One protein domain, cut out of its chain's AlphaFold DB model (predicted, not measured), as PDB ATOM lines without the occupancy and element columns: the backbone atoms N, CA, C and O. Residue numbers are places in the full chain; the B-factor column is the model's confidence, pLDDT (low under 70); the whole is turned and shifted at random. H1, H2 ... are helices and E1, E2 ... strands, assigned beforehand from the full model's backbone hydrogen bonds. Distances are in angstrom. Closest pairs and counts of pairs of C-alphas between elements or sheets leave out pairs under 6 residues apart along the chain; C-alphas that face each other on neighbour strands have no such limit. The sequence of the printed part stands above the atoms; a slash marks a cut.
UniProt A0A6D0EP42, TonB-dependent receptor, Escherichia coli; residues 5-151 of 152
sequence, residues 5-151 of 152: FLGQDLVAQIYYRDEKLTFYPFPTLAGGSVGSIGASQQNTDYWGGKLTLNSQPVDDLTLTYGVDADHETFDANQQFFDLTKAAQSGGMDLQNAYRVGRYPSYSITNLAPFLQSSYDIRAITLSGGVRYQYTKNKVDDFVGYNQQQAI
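This is residues 5 to 151 of the 152 residues of the protein "TonB-dependent receptor" of Escherichia coli (UniProt A0A6D0EP42). This is one long, twisted antiparallel sheet drawn out into a rod: E3, E4 and E5 run side by side along most of its length, with E1 and E2 one after the other along one edge and E6 and E7 along the other. The small helix H1 sits at one end, and the small helix H2 packs over E5 towards that end. The printed part has 147 residues, with the order E1 E2 E3 E4 H1 E5 E6 E7 H2, and its class is mostly strand. It is extended, with a radius of gyration of the C-alphas of 25.8 A and spans of 81 by 29 by 28 A.

Find C-alpha 9 at (-4.716, -23.616, 25.513); from there E1, residues 9 to 22, runs 43.2 A. E2 follows at residues 26 to 30. E3, residues 33 to 58, starts at (43.270, 13.905, -1.934) and covers 76.6 A. E4, residues 61 to 81, runs 65.1 A, and H1 holds residues 83 to 88. E5, residues 96 to 121, measures 69.5 A and bends by 55 degrees at residue 99. E6, residues 124 to 131, spans 24.0 A and runs on into E7, residues 134 to 139, across a break of 2 residues, at 35 degrees. H2, residues 145 to 150, ends at C-alpha 150 at (27.341, 22.927, 5.883).

Begin with the branched sheet, where E2, E3 and E4 form a meander, each strand the antiparallel neighbour of the one before. Beside E3, look for E1 along residues 41 to 54 and E2 along residues 33 to 38 on one side, and E4 on the other side. N 13 and O 50 are 2.9 A apart between E1 and E3, N 28 and O 36 2.8 A between E2 and E3, and N 49 and O 69 2.8 A between E3 and E4. E5 is antiparallel to E4 at 171 degrees, with N 72 and O 108 at 2.9 A. On the other side of E5 you find E6, with N 117 and O 128 at 2.8 A, and E7, with N 109 and O 136 at 2.9 A. H1 only grazes the sheet with residues 83 to 87; the C-alphas of Ser 36 and Leu 83, the closest of E3 and H1, are 6.6 A apart. H2 is on the sheet at a height of 8.6 A, over E5, and runs along the strands, at 20 degrees to E5 on the local plane; its closest C-alphas to E5 are those of Gln 148 and Val 100, 6.3 A. H1 and H2 are apart, and in both every O i to N i+4 pair is within hydrogen-bond range.

The C-alphas of Gln 88 and Arg 122, the two farthest apart, are 81.9 A from each other. The printed part has no cut, and no link is long. The mean pLDDT of the printed part is 95.1, and no printed residue is under 70.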
ATOM      1  N   PHE A   5      -7.411 -21.717  29.703       71.12
ATOM      2  CA  PHE A   5      -7.924 -20.353  29.647       71.12
ATOM      3  C   PHE A   5      -9.274 -20.374  28.922       71.12
ATOM      4  O   PHE A   5      -9.328 -20.469  27.699       71.12
ATOM      5  N   LEU A   6     -10.378 -20.314  29.675       80.50
ATOM      6  CA  LEU A   6     -11.745 -20.405  29.129       80.50
ATOM      7  C   LEU A   6     -12.003 -21.698  28.318       80.50
ATOM      8  O   LEU A   6     -12.783 -21.683  27.368       80.50
ATOM      9  N   GLY A   7     -11.357 -22.810  28.693       82.00
ATOM     10  CA  GLY A   7     -11.461 -24.098  27.989       82.00
ATOM     11  C   GLY A   7     -10.571 -24.214  26.746       82.00
ATOM     12  O   GLY A   7     -10.930 -24.914  25.801       82.00
ATOM     13  N   GLN A   8      -9.473 -23.455  26.699       90.12
ATOM     14  CA  GLN A   8      -8.533 -23.406  25.576       90.12
ATOM     15  C   GLN A   8      -7.089 -23.322  26.068       90.12
ATOM     16  O   GLN A   8      -6.830 -22.772  27.141       90.12
ATOM     17  N   ASP A   9      -6.144 -23.759  25.237       93.06
ATOM     18  CA  ASP A   9      -4.716 -23.616  25.513       93.06
ATOM     19  C   ASP A   9      -4.221 -22.239  25.055       93.06
ATOM     20  O   ASP A   9      -4.213 -21.925  23.860       93.06
ATOM     21  N   LEU A  10      -3.765 -21.418  26.003       94.38
ATOM     22  CA  LEU A  10      -3.164 -20.111  25.733       94.38
ATOM     23  C   LEU A  10      -1.636 -20.201  25.702       94.38
ATOM     24  O   LEU A  10      -1.000 -20.610  26.672       94.38
ATOM     25  N   VAL A  11      -1.039 -19.705  24.619       95.81
ATOM     26  CA  VAL A  11       0.404 -19.501  24.478       95.81
ATOM     27  C   VAL A  11       0.684 -18.016  24.279       95.81
ATOM     28  O   VAL A  11       0.153 -17.383  23.365       95.81
ATOM     29  N   ALA A  12       1.553 -17.468  25.124       96.75
ATOM     30  CA  ALA A  12       2.036 -16.099  25.026       96.75
ATOM     31  C   ALA A  12       3.559 -16.091  24.865       96.75
ATOM     32  O   ALA A  12       4.272 -16.771  25.602       96.75
ATOM     33  N   GLN A  13       4.054 -15.303  23.916       97.69
ATOM     34  CA  GLN A  13       5.478 -15.087  23.688       97.69
ATOM     35  C   GLN A  13       5.745 -13.593  23.533       97.69
ATOM     36  O   GLN A  13       4.999 -12.894  22.854       97.69
ATOM     37  N   ILE A  14       6.831 -13.122  24.136       98.00
ATOM     38  CA  ILE A  14       7.385 -11.785  23.920       98.00
ATOM     39  C   ILE A  14       8.848 -11.929  23.514       98.00
ATOM     40  O   ILE A  14       9.517 -12.875  23.934       98.00
ATOM     41  N   TYR A  15       9.343 -11.014  22.691       97.69
ATOM     42  CA  TYR A  15      10.724 -11.019  22.225       97.69
ATOM     43  C   TYR A  15      11.245  -9.594  22.028       97.69
ATOM     44  O   TYR A  15      10.483  -8.657  21.789       97.69
ATOM     45  N   TYR A  16      12.564  -9.453  22.125       98.00
ATOM     46  CA  TYR A  16      13.298  -8.211  21.911       98.00
ATOM     47  C   TYR A  16      14.617  -8.511  21.193       98.00
ATOM     48  O   TYR A  16      15.236  -9.548  21.445       98.00
ATOM     49  N   ARG A  17      15.045  -7.600  20.318       97.75
ATOM     50  CA  ARG A  17      16.325  -7.625  19.612       97.75
ATOM     51  C   ARG A  17      16.878  -6.199  19.519       97.75
ATOM     52  O   ARG A  17      16.176  -5.309  19.054       97.75
ATOM     53  N   ASP A  18      18.145  -6.045  19.891       97.62
ATOM     54  CA  ASP A  18      18.988  -4.867  19.633       97.62
ATOM     55  C   ASP A  18      20.041  -5.258  18.595       97.62
ATOM     56  O   ASP A  18      20.706  -6.289  18.742       97.62
ATOM     57  N   GLU A  19      20.192  -4.459  17.546       97.75
ATOM     58  CA  GLU A  19      21.183  -4.673  16.500       97.75
ATOM     59  C   GLU A  19      21.961  -3.380  16.241       97.75
ATOM     60  O   GLU A  19      21.382  -2.329  15.972       97.75
ATOM     61  N   LYS A  20      23.297  -3.464  16.304       97.12
ATOM     62  CA  LYS A  20      24.207  -2.336  16.069       97.12
ATOM     63  C   LYS A  20      25.235  -2.693  15.007       97.12
ATOM     64  O   LYS A  20      26.140  -3.492  15.252       97.12
ATOM     65  N   LEU A  21      25.148  -2.057  13.843       96.88
ATOM     66  CA  LEU A  21      26.124  -2.192  12.763       96.88
ATOM     67  C   LEU A  21      27.034  -0.967  12.756       96.88
ATOM     68  O   LEU A  21      26.616   0.127  12.384       96.88
ATOM     69  N   THR A  22      28.293  -1.154  13.153       96.25
ATOM     70  CA  THR A  22      29.307  -0.090  13.158       96.25
ATOM     71  C   THR A  22      30.359  -0.364  12.092       96.25
ATOM     72  O   THR A  22      30.929  -1.451  12.038       96.25
ATOM     73  N   PHE A  23      30.625   0.630  11.250       94.75
ATOM     74  CA  PHE A  23      31.589   0.549  10.157       94.75
ATOM     75  C   PHE A  23      32.870   1.296  10.519       94.75
ATOM     76  O   PHE A  23      32.823   2.373  11.113       94.75
ATOM     77  N   TYR A  24      34.015   0.730  10.141       93.25
ATOM     78  CA  TYR A  24      35.314   1.345  10.391       93.25
ATOM     79  C   TYR A  24      35.461   2.690   9.661       93.25
ATOM     80  O   TYR A  24      34.901   2.858   8.573       93.25
ATOM     81  N   PRO A  25      36.235   3.636  10.224       94.12
ATOM     82  CA  PRO A  25      36.557   4.886   9.552       94.12
ATOM     83  C   PRO A  25      37.194   4.654   8.179       94.12
ATOM     84  O   PRO A  25      38.152   3.891   8.060       94.12
ATOM     85  N   PHE A  26      36.691   5.338   7.151       93.00
ATOM     86  CA  PHE A  26      37.206   5.233   5.789       93.00
ATOM     87  C   PHE A  26      37.459   6.617   5.165       93.00
ATOM     88  O   PHE A  26      36.611   7.511   5.286       93.00
ATOM     89  N   PRO A  27      38.610   6.825   4.492       92.75
ATOM     90  CA  PRO A  27      38.900   8.067   3.791       92.75
ATOM     91  C   PRO A  27      38.083   8.175   2.497       92.75
ATOM     92  O   PRO A  27      38.110   7.297   1.640       92.75
ATOM     93  N   THR A  28      37.388   9.293   2.321       92.50
ATOM     94  CA  THR A  28      36.735   9.669   1.063       92.50
ATOM     95  C   THR A  28      37.639  10.629   0.303       92.50
ATOM     96  O   THR A  28      38.137  11.603   0.872       92.50
ATOM     97  N   LEU A  29      37.860  10.359  -0.982       92.75
ATOM     98  CA  LEU A  29      38.707  11.196  -1.826       92.75
ATOM     99  C   LEU A  29      37.900  12.327  -2.472       92.75
ATOM    100  O   LEU A  29      36.830  12.098  -3.032       92.75
ATOM    101  N   ALA A  30      38.458  13.533  -2.453       88.56
ATOM    102  CA  ALA A  30      37.997  14.689  -3.206       88.56
ATOM    103  C   ALA A  30      39.174  15.220  -4.034       88.56
ATOM    104  O   ALA A  30      40.216  15.579  -3.489       88.56
ATOM    105  N   GLY A  31      39.051  15.207  -5.366       87.56
ATOM    106  CA  GLY A  31      40.111  15.697  -6.260       87.56
ATOM    107  C   GLY A  31      41.456  14.966  -6.123       87.56
ATOM    108  O   GLY A  31      42.502  15.582  -6.287       87.56
ATOM    109  N   GLY A  32      41.447  13.670  -5.782       89.81
ATOM    110  CA  GLY A  32      42.664  12.862  -5.611       89.81
ATOM    111  C   GLY A  32      43.347  12.982  -4.243       89.81
ATOM    112  O   GLY A  32      44.351  12.316  -4.017       89.81
ATOM    113  N   SER A  33      42.801  13.783  -3.322       89.12
ATOM    114  CA  SER A  33      43.270  13.905  -1.934       89.12
ATOM    115  C   SER A  33      42.188  13.458  -0.951       89.12
ATOM    116  O   SER A  33      41.012  13.421  -1.306       89.12
ATOM    117  N   VAL A  34      42.555  13.116   0.287       92.38
ATOM    118  CA  VAL A  34      41.574  12.776   1.334       92.38
ATOM    119  C   VAL A  34      40.773  14.029   1.697       92.38
ATOM    120  O   VAL A  34      41.319  14.969   2.266       92.38
ATOM    121  N   GLY A  35      39.486  14.039   1.347       91.62
ATOM    122  CA  GLY A  35      38.564  15.149   1.604       91.62
ATOM    123  C   GLY A  35      37.760  14.997   2.895       91.62
ATOM    124  O   GLY A  35      37.280  15.987   3.431       91.62
ATOM    125  N   SER A  36      37.619  13.772   3.405       92.69
ATOM    126  CA  SER A  36      37.025  13.479   4.715       92.69
ATOM    127  C   SER A  36      37.414  12.075   5.168       92.69
ATOM    128  O   SER A  36      37.590  11.191   4.334       92.69
ATOM    129  N   ILE A  37      37.476  11.833   6.474       95.44
ATOM    130  CA  ILE A  37      37.475  10.478   7.038       95.44
ATOM    131  C   ILE A  37      36.201  10.364   7.857       95.44
ATOM    132  O   ILE A  37      35.915  11.244   8.671       95.44
ATOM    133  N   GLY A  38      35.430   9.304   7.631       94.81
ATOM    134  CA  GLY A  38      34.191   9.098   8.363       94.81
ATOM    135  C   GLY A  38      33.888   7.638   8.639       94.81
ATOM    136  O   GLY A  38      34.349   6.754   7.926       94.81
ATOM    137  N   ALA A  39      33.115   7.408   9.691       96.12
ATOM    138  CA  ALA A  39      32.589   6.115  10.103       96.12
ATOM    139  C   ALA A  39      31.068   6.222  10.195       96.12
ATOM    140  O   ALA A  39      30.543   7.292  10.497       96.12
ATOM    141  N   SER A  40      30.351   5.131   9.954       95.88
ATOM    142  CA  SER A  40      28.893   5.117  10.089       95.88
ATOM    143  C   SER A  40      28.440   4.076  11.089       95.88
ATOM    144  O   SER A  40      29.055   3.015  11.209       95.88
ATOM    145  N   GLN A  41      27.326   4.360  11.747       96.94
ATOM    146  CA  GLN A  41      26.641   3.421  12.615       96.94
ATOM    147  C   GLN A  41      25.159   3.384  12.256       96.94
ATOM    148  O   GLN A  41      24.570   4.418  11.941       96.94
ATOM    149  N   GLN A  42      24.591   2.185  12.283       97.81
ATOM    150  CA  GLN A  42      23.173   1.919  12.077       97.81
ATOM    151  C   GLN A  42      22.675   1.092  13.258       97.81
ATOM    152  O   GLN A  42      23.301   0.087  13.602       97.81
ATOM    153  N   ASN A  43      21.590   1.539  13.876       97.81
ATOM    154  CA  ASN A  43      20.990   0.901  15.035       97.81
ATOM    155  C   ASN A  43      19.551   0.511  14.698       97.81
ATOM    156  O   ASN A  43      18.810   1.321  14.134       97.81
ATOM    157  N   THR A  44      19.173  -0.709  15.066       98.12
ATOM    158  CA  THR A  44      17.811  -1.224  14.924       98.12
ATOM    159  C   THR A  44      17.363  -1.824  16.251       98.12
ATOM    160  O   THR A  44      17.940  -2.806  16.720       98.12
ATOM    161  N   ASP A  45      16.299  -1.269  16.821       98.19
ATOM    162  CA  ASP A  45      15.607  -1.822  17.984       98.19
ATOM    163  C   ASP A  45      14.305  -2.478  17.529       98.19
ATOM    164  O   ASP A  45      13.533  -1.895  16.767       98.19
ATOM    165  N   TYR A  46      14.048  -3.692  18.004       98.06
ATOM    166  CA  TYR A  46      12.877  -4.471  17.627       98.06
ATOM    167  C   TYR A  46      12.274  -5.163  18.842       98.06
ATOM    168  O   TYR A  46      12.965  -5.882  19.564       98.06
ATOM    169  N   TRP A  47      10.975  -5.002  19.057       98.25
ATOM    170  CA  TRP A  47      10.240  -5.755  20.067       98.25
ATOM    171  C   TRP A  47       8.888  -6.183  19.540       98.25
ATOM    172  O   TRP A  47       8.287  -5.532  18.690       98.25
ATOM    173  N   GLY A  48       8.384  -7.278  20.082       98.38
ATOM    174  CA  GLY A  48       7.075  -7.762  19.708       98.38
ATOM    175  C   GLY A  48       6.616  -8.904  20.580       98.38
ATOM    176  O   GLY A  48       7.270  -9.317  21.543       98.38
ATOM    177  N   GLY A  49       5.446  -9.403  20.235       98.38
ATOM    178  CA  GLY A  49       4.831 -10.500  20.931       98.38
ATOM    179  C   GLY A  49       3.785 -11.195  20.090       98.38
ATOM    180  O   GLY A  49       3.317 -10.703  19.062       98.38
ATOM    181  N   LYS A  50       3.439 -12.381  20.566       98.31
ATOM    182  CA  LYS A  50       2.469 -13.276  19.970       98.31
ATOM    183  C   LYS A  50       1.586 -13.840  21.061       98.31
ATOM    184  O   LYS A  50       2.078 -14.389  22.046       98.31
ATOM    185  N   LEU A  51       0.284 -13.728  20.855       98.00
ATOM    186  CA  LEU A  51      -0.726 -14.400  21.659       98.00
ATOM    187  C   LEU A  51      -1.448 -15.390  20.759       98.00
ATOM    188  O   LEU A  51      -1.899 -15.022  19.676       98.00
ATOM    189  N   THR A  52      -1.519 -16.649  21.176       97.88
ATOM    190  CA  THR A  52      -2.144 -17.738  20.420       97.88
ATOM    191  C   THR A  52      -3.034 -18.555  21.339       97.88
ATOM    192  O   THR A  52      -2.613 -18.947  22.420       97.88
ATOM    193  N   LEU A  53      -4.253 -18.814  20.890       96.81
ATOM    194  CA  LEU A  53      -5.225 -19.685  21.526       96.81
ATOM    195  C   LEU A  53      -5.433 -20.907  20.638       96.81
ATOM    196  O   LEU A  53      -5.686 -20.757  19.440       96.81
ATOM    197  N   ASN A  54      -5.329 -22.097  21.226       96.19
ATOM    198  CA  ASN A  54      -5.709 -23.351  20.590       96.19
ATOM    199  C   ASN A  54      -6.977 -23.880  21.255       96.19
ATOM    200  O   ASN A  54      -7.038 -24.037  22.474       96.19
ATOM    201  N   SER A  55      -7.987 -24.153  20.443       94.94
ATOM    202  CA  SER A  55      -9.299 -24.606  20.877       94.94
ATOM    203  C   SER A  55      -9.713 -25.841  20.098       94.94
ATOM    204  O   SER A  55      -9.445 -25.948  18.901       94.94
ATOM    205  N   GLN A  56     -10.431 -26.736  20.768       94.38
ATOM    206  CA  GLN A  56     -11.092 -27.875  20.151       94.38
ATOM    207  C   GLN A  56     -12.599 -27.778  20.431       94.38
ATOM    208  O   GLN A  56     -13.092 -28.387  21.378       94.38
ATOM    209  N   PRO A  57     -13.341 -26.931  19.688       91.00
ATOM    210  CA  PRO A  57     -14.751 -26.659  19.984       91.00
ATOM    211  C   PRO A  57     -15.665 -27.878  19.806       91.00
ATOM    212  O   PRO A  57     -16.714 -27.948  20.442       91.00
ATOM    213  N   VAL A  58     -15.290 -28.813  18.931       91.31
ATOM    214  CA  VAL A  58     -15.935 -30.117  18.746       91.31
ATOM    215  C   VAL A  58     -14.866 -31.165  18.464       91.31
ATOM    216  O   VAL A  58     -13.739 -30.822  18.090       91.31
ATOM    217  N   ASP A  59     -15.237 -32.437  18.597       90.50
ATOM    218  CA  ASP A  59     -14.393 -33.551  18.177       90.50
ATOM    219  C   ASP A  59     -13.959 -33.361  16.713       90.50
ATOM    220  O   ASP A  59     -14.707 -32.838  15.881       90.50
ATOM    221  N   ASP A  60     -12.714 -33.733  16.425       94.56
ATOM    222  CA  ASP A  60     -12.065 -33.621  15.114       94.56
ATOM    223  C   ASP A  60     -11.790 -32.193  14.588       94.56
ATOM    224  O   ASP A  60     -11.084 -32.063  13.591       94.56
ATOM    225  N   LEU A  61     -12.271 -31.111  15.225       95.88
ATOM    226  CA  LEU A  61     -11.998 -29.722  14.809       95.88
ATOM    227  C   LEU A  61     -11.032 -29.010  15.758       95.88
ATOM    228  O   LEU A  61     -11.390 -28.702  16.889       95.88
ATOM    229  N   THR A  62      -9.859 -28.627  15.259       97.00
ATOM    230  CA  THR A  62      -8.913 -27.740  15.957       97.00
ATOM    231  C   THR A  62      -8.946 -26.338  15.356       97.00
ATOM    232  O   THR A  62      -8.817 -26.173  14.141       97.00
ATOM    233  N   LEU A  63      -9.075 -25.319  16.203       97.31
ATOM    234  CA  LEU A  63      -8.956 -23.908  15.846       97.31
ATOM    235  C   LEU A  63      -7.755 -23.290  16.560       97.31
ATOM    236  O   LEU A  63      -7.667 -23.334  17.783       97.31
ATOM    237  N   THR A  64      -6.876 -22.647  15.801       97.88
ATOM    238  CA  THR A  64      -5.731 -21.895  16.320       97.88
ATOM    239  C   THR A  64      -5.847 -20.453  15.863       97.88
ATOM    240  O   THR A  64      -5.793 -20.165  14.669       97.88
ATOM    241  N   TYR A  65      -6.019 -19.523  16.792       98.06
ATOM    242  CA  TYR A  65      -6.207 -18.112  16.465       98.06
ATOM    243  C   TYR A  65      -5.451 -17.215  17.422       98.06
ATOM    244  O   TYR A  65      -5.110 -17.595  18.539       98.06
ATOM    245  N   GLY A  66      -5.148 -16.008  16.973       98.25
ATOM    246  CA  GLY A  66      -4.274 -15.154  17.745       98.25
ATOM    247  C   GLY A  66      -3.942 -13.853  17.060       98.25
ATOM    248  O   GLY A  66      -4.525 -13.486  16.039       98.25
ATOM    249  N   VAL A  67      -2.981 -13.160  17.652       98.56
ATOM    250  CA  VAL A  67      -2.466 -11.893  17.157       98.56
ATOM    251  C   VAL A  67      -0.961 -11.841  17.358       98.56
ATOM    252  O   VAL A  67      -0.454 -12.185  18.428       98.56
ATOM    253  N   ASP A  68      -0.275 -11.384  16.319       98.25
ATOM    254  CA  ASP A  68       1.126 -10.993  16.390       98.25
ATOM    255  C   ASP A  68       1.191  -9.462  16.330       98.25
ATOM    256  O   ASP A  68       0.474  -8.836  15.543       98.25
ATOM    257  N   ALA A  69       2.017  -8.856  17.174       98.50
ATOM    258  CA  ALA A  69       2.256  -7.420  17.170       98.50
ATOM    259  C   ALA A  69       3.740  -7.145  17.374       98.50
ATOM    260  O   ALA A  69       4.357  -7.731  18.263       98.50
ATOM    261  N   ASP A  70       4.294  -6.238  16.582       98.56
ATOM    262  CA  ASP A  70       5.702  -5.877  16.664       98.56
ATOM    263  C   ASP A  70       5.953  -4.423  16.275       98.56
ATOM    264  O   ASP A  70       5.148  -3.771  15.597       98.56
ATOM    265  N   HIS A  71       7.074  -3.909  16.764       98.50
ATOM    266  CA  HIS A  71       7.539  -2.561  16.535       98.50
ATOM    267  C   HIS A  71       9.046  -2.552  16.296       98.50
ATOM    268  O   HIS A  71       9.815  -3.093  17.091       98.50
ATOM    269  N   GLU A  72       9.446  -1.897  15.211       98.62
ATOM    270  CA  GLU A  72      10.835  -1.646  14.847       98.62
ATOM    271  C   GLU A  72      11.106  -0.143  14.837       98.62
ATOM    272  O   GLU A  72      10.288   0.632  14.329       98.62
ATOM    273  N   THR A  73      12.274   0.259  15.330       98.44
ATOM    274  CA  THR A  73      12.834   1.598  15.130       98.44
ATOM    275  C   THR A  73      14.241   1.502  14.571       98.44
ATOM    276  O   THR A  73      15.008   0.626  14.966       98.44
ATOM    277  N   PHE A  74      14.583   2.431  13.685       98.38
ATOM    278  CA  PHE A  74      15.887   2.509  13.044       98.38
ATOM    279  C   PHE A  74      16.449   3.929  13.106       98.38
ATOM    280  O   PHE A  74      15.749   4.900  12.795       98.38
ATOM    281  N   ASP A  75      17.736   4.043  13.428       97.38
ATOM    282  CA  ASP A  75      18.512   5.268  13.265       97.38
ATOM    283  C   ASP A  75      19.880   4.997  12.640       97.38
ATOM    284  O   ASP A  75      20.467   3.922  12.772       97.38
ATOM    285  N   ALA A  76      20.392   5.998  11.927       96.88
ATOM    286  CA  ALA A  76      21.695   5.910  11.296       96.88
ATOM    287  C   ALA A  76      22.435   7.239  11.368       96.88
ATOM    288  O   ALA A  76      21.914   8.295  10.996       96.88
ATOM    289  N   ASN A  77      23.702   7.180  11.760       95.62
ATOM    290  CA  ASN A  77      24.571   8.340  11.855       95.62
ATOM    291  C   ASN A  77      25.896   8.126  11.116       95.62
ATOM    292  O   ASN A  77      26.305   7.003  10.811       95.62
ATOM    293  N   GLN A  78      26.550   9.239  10.801       95.50
ATOM    294  CA  GLN A  78      27.884   9.283  10.230       95.50
ATOM    295  C   GLN A  78      28.752  10.240  11.048       95.50
ATOM    296  O   GLN A  78      28.479  11.438  11.131       95.50
ATOM    297  N   GLN A  79      29.795   9.691  11.660       96.31
ATOM    298  CA  GLN A  79      30.841  10.416  12.361       96.31
ATOM    299  C   GLN A  79      31.904  10.864  11.360       96.31
ATOM    300  O   GLN A  79      32.357  10.063  10.544       96.31
ATOM    301  N   PHE A  80      32.346  12.111  11.470       95.50
ATOM    302  CA  PHE A  80      33.513  12.635  10.772       95.50
ATOM    303  C   PHE A  80      34.653  12.900  11.744       95.50
ATOM    304  O   PHE A  80      34.430  13.268  12.902       95.50
ATOM    305  N   PHE A  81      35.878  12.726  11.265       96.38
ATOM    306  CA  PHE A  81      37.090  12.895  12.060       96.38
ATOM    307  C   PHE A  81      37.895  14.115  11.609       96.38
ATOM    308  O   PHE A  81      37.825  14.532  10.452       96.38
ATOM    309  N   ASP A  82      38.669  14.684  12.534       95.31
ATOM    310  CA  ASP A  82      39.561  15.816  12.277       95.31
ATOM    311  C   ASP A  82      40.677  15.403  11.306       95.31
ATOM    312  O   ASP A  82      41.588  14.643  11.650       95.31
ATOM    313  N   LEU A  83      40.607  15.923  10.080       93.56
ATOM    314  CA  LEU A  83      41.565  15.614   9.021       93.56
ATOM    315  C   LEU A  83      42.983  16.084   9.330       93.56
ATOM    316  O   LEU A  83      43.933  15.431   8.907       93.56
ATOM    317  N   THR A  84      43.145  17.194  10.051       93.44
ATOM    318  CA  THR A  84      44.473  17.735  10.360       93.44
ATOM    319  C   THR A  84      45.191  16.806  11.329       93.44
ATOM    320  O   THR A  84      46.345  16.443  11.103       93.44
ATOM    321  N   LYS A  85      44.489  16.355  12.373       93.31
ATOM    322  CA  LYS A  85      45.031  15.400  13.354       93.31
ATOM    323  C   LYS A  85      45.250  14.014  12.753       93.31
ATOM    324  O   LYS A  85      46.293  13.397  12.982       93.31
ATOM    325  N   ALA A  86      44.316  13.560  11.917       94.25
ATOM    326  CA  ALA A  86      44.485  12.320  11.176       94.25
ATOM    327  C   ALA A  86      45.722  12.391  10.263       94.25
ATOM    328  O   ALA A  86      46.536  11.476  10.265       94.25
ATOM    329  N   ALA A  87      45.932  13.495   9.541       92.94
ATOM    330  CA  ALA A  87      47.100  13.663   8.678       92.94
ATOM    331  C   ALA A  87      48.421  13.687   9.468       92.94
ATOM    332  O   ALA A  87      49.379  13.025   9.070       92.94
ATOM    333  N   GLN A  88      48.469  14.392  10.606       94.81
ATOM    334  CA  GLN A  88      49.657  14.468  11.473       94.81
ATOM    335  C   GLN A  88      50.095  13.102  12.016       94.81
ATOM    336  O   GLN A  88      51.284  12.874  12.228       94.81
ATOM    337  N   SER A  89      49.142  12.195  12.227       92.94
ATOM    338  CA  SER A  89      49.384  10.844  12.737       92.94
ATOM    339  C   SER A  89      49.462   9.775  11.640       92.94
ATOM    340  O   SER A  89      49.535   8.591  11.959       92.94
ATOM    341  N   GLY A  90      49.405  10.145  10.355       90.19
ATOM    342  CA  GLY A  90      49.332   9.175   9.254       90.19
ATOM    343  C   GLY A  90      48.060   8.311   9.267       90.19
ATOM    344  O   GLY A  90      48.065   7.203   8.742       90.19
ATOM    345  N   GLY A  91      46.981   8.800   9.883       88.12
ATOM    346  CA  GLY A  91      45.692   8.123  10.022       88.12
ATOM    347  C   GLY A  91      45.555   7.255  11.276       88.12
ATOM    348  O   GLY A  91      44.565   6.539  11.394       88.12
ATOM    349  N   MET A  92      46.524   7.297  12.199       90.31
ATOM    350  CA  MET A  92      46.522   6.464  13.410       90.31
ATOM    351  C   MET A  92      45.722   7.062  14.575       90.31
ATOM    352  O   MET A  92      45.199   6.310  15.392       90.31
ATOM    353  N   ASP A  93      45.622   8.391  14.656       94.00
ATOM    354  CA  ASP A  93      44.803   9.098  15.647       94.00
ATOM    355  C   ASP A  93      43.613   9.769  14.951       94.00
ATOM    356  O   ASP A  93      43.768  10.713  14.170       94.00
ATOM    357  N   LEU A  94      42.415   9.250  15.229       94.69
ATOM    358  CA  LEU A  94      41.154   9.731  14.680       94.69
ATOM    359  C   LEU A  94      40.327  10.365  15.795       94.69
ATOM    360  O   LEU A  94      39.631   9.686  16.548       94.69
ATOM    361  N   GLN A  95      40.378  11.691  15.868       95.69
ATOM    362  CA  GLN A  95      39.580  12.452  16.823       95.69
ATOM    363  C   GLN A  95      38.259  12.883  16.194       95.69
ATOM    364  O   GLN A  95      38.229  13.388  15.071       95.69
ATOM    365  N   ASN A  96      37.166  12.682  16.927       95.50
ATOM    366  CA  ASN A  96      35.828  13.073  16.499       95.50
ATOM    367  C   ASN A  96      35.770  14.584  16.235       95.50
ATOM    368  O   ASN A  96      36.112  15.373  17.113       95.50
ATOM    369  N   ALA A  97      35.309  14.972  15.045       94.94
ATOM    370  CA  ALA A  97      35.048  16.364  14.695       94.94
ATOM    371  C   ALA A  97      33.561  16.688  14.885       94.94
ATOM    372  O   ALA A  97      33.195  17.443  15.779       94.94
ATOM    373  N   TYR A  98      32.695  16.061  14.089       94.12
ATOM    374  CA  TYR A  98      31.247  16.266  14.133       94.12
ATOM    375  C   TYR A  98      30.505  15.018  13.644       94.12
ATOM    376  O   TYR A  98      31.101  14.107  13.063       94.12
ATOM    377  N   ARG A  99      29.196  14.964  13.893       94.31
ATOM    378  CA  ARG A  99      28.330  13.840  13.527       94.31
ATOM    379  C   ARG A  99      27.082  14.344  12.823       94.31
ATOM    380  O   ARG A  99      26.476  15.309  13.272       94.31
ATOM    381  N   VAL A 100      26.683  13.651  11.766       95.25
ATOM    382  CA  VAL A 100      25.462  13.937  10.999       95.25
ATOM    383  C   VAL A 100      24.575  12.696  10.925       95.25
ATOM    384  O   VAL A 100      25.037  11.577  11.154       95.25
ATOM    385  N   GLY A 101      23.302  12.874  10.583       95.00
ATOM    386  CA  GLY A 101      22.419  11.772  10.208       95.00
ATOM    387  C   GLY A 101      22.839  11.182   8.861       95.00
ATOM    388  O   GLY A 101      23.112  11.918   7.911       95.00
ATOM    389  N   ARG A 102      22.895   9.850   8.770       93.69
ATOM    390  CA  ARG A 102      23.282   9.139   7.540       93.69
ATOM    391  C   ARG A 102      22.075   8.843   6.654       93.69
ATOM    392  O   ARG A 102      22.131   9.097   5.454       93.69
ATOM    393  N   TYR A 103      21.010   8.327   7.257       94.31
ATOM    394  CA  TYR A 103      19.742   8.004   6.609       94.31
ATOM    395  C   TYR A 103      18.587   8.541   7.462       94.31
ATOM    396  O   TYR A 103      18.775   8.703   8.671       94.31
ATOM    397  N   PRO A 104      17.411   8.810   6.866       95.00
ATOM    398  CA  PRO A 104      16.210   9.110   7.634       95.00
ATOM    399  C   PRO A 104      15.925   7.996   8.641       95.00
ATOM    400  O   PRO A 104      15.927   6.817   8.277       95.00
ATOM    401  N   SER A 105      15.663   8.374   9.889       96.81
ATOM    402  CA  SER A 105      15.124   7.442  10.874       96.81
ATOM    403  C   SER A 105      13.730   6.990  10.455       96.81
ATOM    404  O   SER A 105      12.980   7.734   9.814       96.81
ATOM    405  N   TYR A 106      13.374   5.763  10.816       97.75
ATOM    406  CA  TYR A 106      12.035   5.249  10.576       97.75
ATOM    407  C   TYR A 106      11.547   4.399  11.742       97.75
ATOM    408  O   TYR A 106      12.320   3.900  12.560       97.75
ATOM    409  N   SER A 107      10.233   4.213  11.786       98.31
ATOM    410  CA  SER A 107       9.590   3.228  12.640       98.31
ATOM    411  C   SER A 107       8.534   2.446  11.872       98.31
ATOM    412  O   SER A 107       7.831   2.984  11.008       98.31
ATOM    413  N   ILE A 108       8.429   1.162  12.192       98.44
ATOM    414  CA  ILE A 108       7.442   0.250  11.623       98.44
ATOM    415  C   ILE A 108       6.646  -0.346  12.780       98.44
ATOM    416  O   ILE A 108       7.216  -0.782  13.774       98.44
ATOM    417  N   THR A 109       5.322  -0.342  12.677       98.62
ATOM    418  CA  THR A 109       4.436  -1.032  13.624       98.62
ATOM    419  C   THR A 109       3.547  -1.988  12.853       98.62
ATOM    420  O   THR A 109       2.859  -1.569  11.917       98.62
ATOM    421  N   ASN A 110       3.526  -3.246  13.275       98.56
ATOM    422  CA  ASN A 110       2.717  -4.297  12.683       98.56
ATOM    423  C   ASN A 110       1.692  -4.816  13.691       98.56
ATOM    424  O   ASN A 110       1.980  -4.978  14.876       98.56
ATOM    425  N   LEU A 111       0.488  -5.099  13.198       98.56
ATOM    426  CA  LEU A 111      -0.553  -5.811  13.932       98.56
ATOM    427  C   LEU A 111      -1.193  -6.834  13.000       98.56
ATOM    428  O   LEU A 111      -1.719  -6.469  11.945       98.56
ATOM    429  N   ALA A 112      -1.155  -8.103  13.388       98.62
ATOM    430  CA  ALA A 112      -1.546  -9.191  12.514       98.62
ATOM    431  C   ALA A 112      -2.392 -10.260  13.222       98.62
ATOM    432  O   ALA A 112      -1.845 -11.240  13.740       98.62
ATOM    433  N   PRO A 113      -3.729 -10.102  13.251       98.62
ATOM    434  CA  PRO A 113      -4.618 -11.175  13.669       98.62
ATOM    435  C   PRO A 113      -4.637 -12.321  12.650       98.62
ATOM    436  O   PRO A 113      -4.557 -12.117  11.433       98.62
ATOM    437  N   PHE A 114      -4.788 -13.545  13.148       98.62
ATOM    438  CA  PHE A 114      -4.864 -14.746  12.325       98.62
ATOM    439  C   PHE A 114      -5.837 -15.782  12.894       98.62
ATOM    440  O   PHE A 114      -6.134 -15.796  14.088       98.62
ATOM    441  N   LEU A 115      -6.294 -16.669  12.012       98.44
ATOM    442  CA  LEU A 115      -7.105 -17.841  12.322       98.44
ATOM    443  C   LEU A 115      -6.663 -18.998  11.422       98.44
ATOM    444  O   LEU A 115      -6.543 -18.842  10.208       98.44
ATOM    445  N   GLN A 116      -6.462 -20.163  12.011       98.25
ATOM    446  CA  GLN A 116      -6.202 -21.425  11.340       98.25
ATOM    447  C   GLN A 116      -7.187 -22.468  11.864       98.25
ATOM    448  O   GLN A 116      -7.543 -22.468  13.040       98.25
ATOM    449  N   SER A 117      -7.628 -23.350  10.981       98.06
ATOM    450  CA  SER A 117      -8.525 -24.457  11.288       98.06
ATOM    451  C   SER A 117      -7.958 -25.745  10.714       98.06
ATOM    452  O   SER A 117      -7.483 -25.754   9.575       98.06
ATOM    453  N   SER A 118      -8.068 -26.830  11.466       97.81
ATOM    454  CA  SER A 118      -7.750 -28.183  11.020       97.81
ATOM    455  C   SER A 118      -8.900 -29.112  11.381       97.81
ATOM    456  O   SER A 118      -9.381 -29.056  12.509       97.81
ATOM    457  N   TYR A 119      -9.348 -29.932  10.435       97.31
ATOM    458  CA  TYR A 119     -10.452 -30.864  10.621       97.31
ATOM    459  C   TYR A 119     -10.060 -32.278  10.194       97.31
ATOM    460  O   TYR A 119      -9.623 -32.480   9.056       97.31
ATOM    461  N   ASP A 120     -10.237 -33.247  11.086       96.94
ATOM    462  CA  ASP A 120      -9.907 -34.648  10.840       96.94
ATOM    463  C   ASP A 120     -11.111 -35.417  10.274       96.94
ATOM    464  O   ASP A 120     -12.201 -35.473  10.831       96.94
ATOM    465  N   ILE A 121     -10.910 -36.039   9.114       95.38
ATOM    466  CA  ILE A 121     -11.892 -36.844   8.388       95.38
ATOM    467  C   ILE A 121     -11.309 -38.248   8.222       95.38
ATOM    468  O   ILE A 121     -10.705 -38.595   7.202       95.38
ATOM    469  N   ARG A 122     -11.523 -39.098   9.232       92.62
ATOM    470  CA  ARG A 122     -10.990 -40.472   9.296       92.62
ATOM    471  C   ARG A 122      -9.458 -40.501   9.239       92.62
ATOM    472  O   ARG A 122      -8.808 -40.315  10.251       92.62
ATOM    473  N   ALA A 123      -8.893 -40.782   8.064       94.75
ATOM    474  CA  ALA A 123      -7.453 -40.871   7.828       94.75
ATOM    475  C   ALA A 123      -6.902 -39.643   7.078       94.75
ATOM    476  O   ALA A 123      -5.750 -39.652   6.651       94.75
ATOM    477  N   ILE A 124      -7.735 -38.622   6.852       97.19
ATOM    478  CA  ILE A 124      -7.395 -37.413   6.101       97.19
ATOM    479  C   ILE A 124      -7.598 -36.209   7.013       97.19
ATOM    480  O   ILE A 124      -8.674 -36.060   7.572       97.19
ATOM    481  N   THR A 125      -6.618 -35.315   7.085       97.62
ATOM    482  CA  THR A 125      -6.746 -34.022   7.770       97.62
ATOM    483  C   THR A 125      -6.858 -32.909   6.734       97.62
ATOM    484  O   THR A 125      -6.021 -32.808   5.834       97.62
ATOM    485  N   LEU A 126      -7.887 -32.070   6.844       97.56
ATOM    486  CA  LEU A 126      -8.057 -30.869   6.028       97.56
ATOM    487  C   LEU A 126      -7.702 -29.634   6.856       97.56
ATOM    488  O   LEU A 126      -8.332 -29.377   7.879       97.56
ATOM    489  N   SER A 127      -6.748 -28.830   6.388       97.69
ATOM    490  CA  SER A 127      -6.318 -27.617   7.091       97.69
ATOM    491  C   SER A 127      -6.417 -26.379   6.199       97.69
ATOM    492  O   SER A 127      -6.182 -26.438   4.993       97.69
ATOM    493  N   GLY A 128      -6.745 -25.238   6.803       98.25
ATOM    494  CA  GLY A 128      -6.856 -23.946   6.130       98.25
ATOM    495  C   GLY A 128      -6.715 -22.789   7.113       98.25
ATOM    496  O   GLY A 128      -6.824 -22.975   8.322       98.25
ATOM    497  N   GLY A 129      -6.448 -21.580   6.620       98.12
ATOM    498  CA  GLY A 129      -6.294 -20.423   7.495       98.12
ATOM    499  C   GLY A 129      -6.229 -19.092   6.763       98.12
ATOM    500  O   GLY A 129      -6.032 -19.034   5.550       98.12
ATOM    501  N   VAL A 130      -6.397 -18.021   7.533       98.56
ATOM    502  CA  VAL A 130      -6.360 -16.630   7.086       98.56
ATOM    503  C   VAL A 130      -5.547 -15.785   8.059       98.56
ATOM    504  O   VAL A 130      -5.547 -16.006   9.271       98.56
ATOM    505  N   ARG A 131      -4.862 -14.778   7.522       98.56
ATOM    506  CA  ARG A 131      -4.135 -13.772   8.294       98.56
ATOM    507  C   ARG A 131      -4.342 -12.419   7.644       98.56
ATOM    508  O   ARG A 131      -4.199 -12.289   6.431       98.56
ATOM    509  N   TYR A 132      -4.645 -11.422   8.460       98.56
ATOM    510  CA  TYR A 132      -4.639 -10.029   8.044       98.56
ATOM    511  C   TYR A 132      -3.474  -9.340   8.738       98.56
ATOM    512  O   TYR A 132      -3.274  -9.562   9.925       98.56
ATOM    513  N   GLN A 133      -2.707  -8.526   8.017       98.44
ATOM    514  CA  GLN A 133      -1.610  -7.756   8.593       98.44
ATOM    515  C   GLN A 133      -1.777  -6.285   8.237       98.44
ATOM    516  O   GLN A 133      -1.811  -5.917   7.065       98.44
ATOM    517  N   TYR A 134      -1.857  -5.454   9.270       98.50
ATOM    518  CA  TYR A 134      -1.772  -4.010   9.159       98.50
ATOM    519  C   TYR A 134      -0.353  -3.560   9.499       98.50
ATOM    520  O   TYR A 134       0.156  -3.887  10.571       98.50
ATOM    521  N   THR A 135       0.255  -2.783   8.605       98.56
ATOM    522  CA  THR A 135       1.603  -2.233   8.768       98.56
ATOM    523  C   THR A 135       1.548  -0.718   8.646       98.56
ATOM    524  O   THR A 135       1.115  -0.183   7.625       98.56
ATOM    525  N   LYS A 136       2.019  -0.014   9.678       98.44
ATOM    526  CA  LYS A 136       2.228   1.435   9.656       98.44
ATOM    527  C   LYS A 136       3.720   1.718   9.563       98.44
ATOM    528  O   LYS A 136       4.468   1.322  10.448       98.44
ATOM    529  N   ASN A 137       4.126   2.439   8.523       97.81
ATOM    530  CA  ASN A 137       5.491   2.921   8.351       97.81
ATOM    531  C   ASN A 137       5.515   4.444   8.554       97.81
ATOM    532  O   ASN A 137       4.698   5.159   7.968       97.81
ATOM    533  N   LYS A 138       6.409   4.928   9.416       98.00
ATOM    534  CA  LYS A 138       6.652   6.353   9.653       98.00
ATOM    535  C   LYS A 138       8.129   6.629   9.423       98.00
ATOM    536  O   LYS A 138       8.962   6.082  10.133       98.00
ATOM    537  N   VAL A 139       8.418   7.508   8.472       96.94
ATOM    538  CA  VAL A 139       9.757   8.047   8.226       96.94
ATOM    539  C   VAL A 139       9.819   9.436   8.848       96.94
ATOM    540  O   VAL A 139       8.871  10.211   8.705       96.94
ATOM    541  N   ASP A 140      10.894   9.726   9.569       94.12
ATOM    542  CA  ASP A 140      11.097  11.023  10.206       94.12
ATOM    543  C   ASP A 140      11.664  12.054   9.219       94.12
ATOM    544  O   ASP A 140      12.244  11.709   8.183       94.12
ATOM    545  N   ASP A 141      11.495  13.336   9.549       92.69
ATOM    546  CA  ASP A 141      12.064  14.430   8.766       92.69
ATOM    547  C   ASP A 141      13.587  14.286   8.675       92.69
ATOM    548  O   ASP A 141      14.271  13.991   9.657       92.69
ATOM    549  N   PHE A 142      14.137  14.524   7.484       93.69
ATOM    550  CA  PHE A 142      15.563  14.349   7.237       93.69
ATOM    551  C   PHE A 142      16.141  15.504   6.429       93.69
ATOM    552  O   PHE A 142      15.681  15.825   5.332       93.69
ATOM    553  N   VAL A 143      17.196  16.115   6.963       93.19
ATOM    554  CA  VAL A 143      17.964  17.147   6.262       93.19
ATOM    555  C   VAL A 143      19.001  16.461   5.377       93.19
ATOM    556  O   VAL A 143      19.701  15.557   5.817       93.19
ATOM    557  N   GLY A 144      19.141  16.882   4.121       89.88
ATOM    558  CA  GLY A 144      20.119  16.285   3.211       89.88
ATOM    559  C   GLY A 144      21.560  16.380   3.735       89.88
ATOM    560  O   GLY A 144      21.965  17.389   4.308       89.88
ATOM    561  N   TYR A 145      22.354  15.341   3.484       85.12
ATOM    562  CA  TYR A 145      23.728  15.179   3.983       85.12
ATOM    563  C   TYR A 145      24.652  16.392   3.755       85.12
ATOM    564  O   TYR A 145      25.382  16.789   4.663       85.12
ATOM    565  N   ASN A 146      24.606  17.014   2.572       87.75
ATOM    566  CA  ASN A 146      25.423  18.199   2.269       87.75
ATOM    567  C   ASN A 146      25.011  19.411   3.117       87.75
ATOM    568  O   ASN A 146      25.865  20.165   3.569       87.75
ATOM    569  N   GLN A 147      23.707  19.580   3.350       92.38
ATOM    570  CA  GLN A 147      23.188  20.678   4.159       92.38
ATOM    571  C   GLN A 147      23.519  20.476   5.637       92.38
ATOM    572  O   GLN A 147      23.867  21.443   6.304       92.38
ATOM    573  N   GLN A 148      23.450  19.234   6.130       92.44
ATOM    574  CA  GLN A 148      23.870  18.903   7.493       92.44
ATOM    575  C   GLN A 148      25.350  19.236   7.719       92.44
ATOM    576  O   GLN A 148      25.677  19.864   8.714       92.44
ATOM    577  N   GLN A 149      26.234  18.880   6.778       88.31
ATOM    578  CA  GLN A 149      27.659  19.227   6.865       88.31
ATOM    579  C   GLN A 149      27.922  20.733   6.810       88.31
ATOM    580  O   GLN A 149      28.833  21.211   7.471       88.31
ATOM    581  N   ALA A 150      27.144  21.486   6.029       89.75
ATOM    582  CA  ALA A 150      27.341  22.927   5.883       89.75
ATOM    583  C   ALA A 150      27.043  23.729   7.165       89.75
ATOM    584  O   ALA A 150      27.446  24.887   7.252       89.75
ATOM    585  N   ILE A 151      26.320  23.143   8.127       89.88
ATOM    586  CA  ILE A 151      25.917  23.787   9.390       89.88
ATOM    587  C   ILE A 151      26.491  23.094  10.638       89.88
ATOM    588  O   ILE A 151      26.121  23.476  11.748       89.88
TER     589      ILE A 151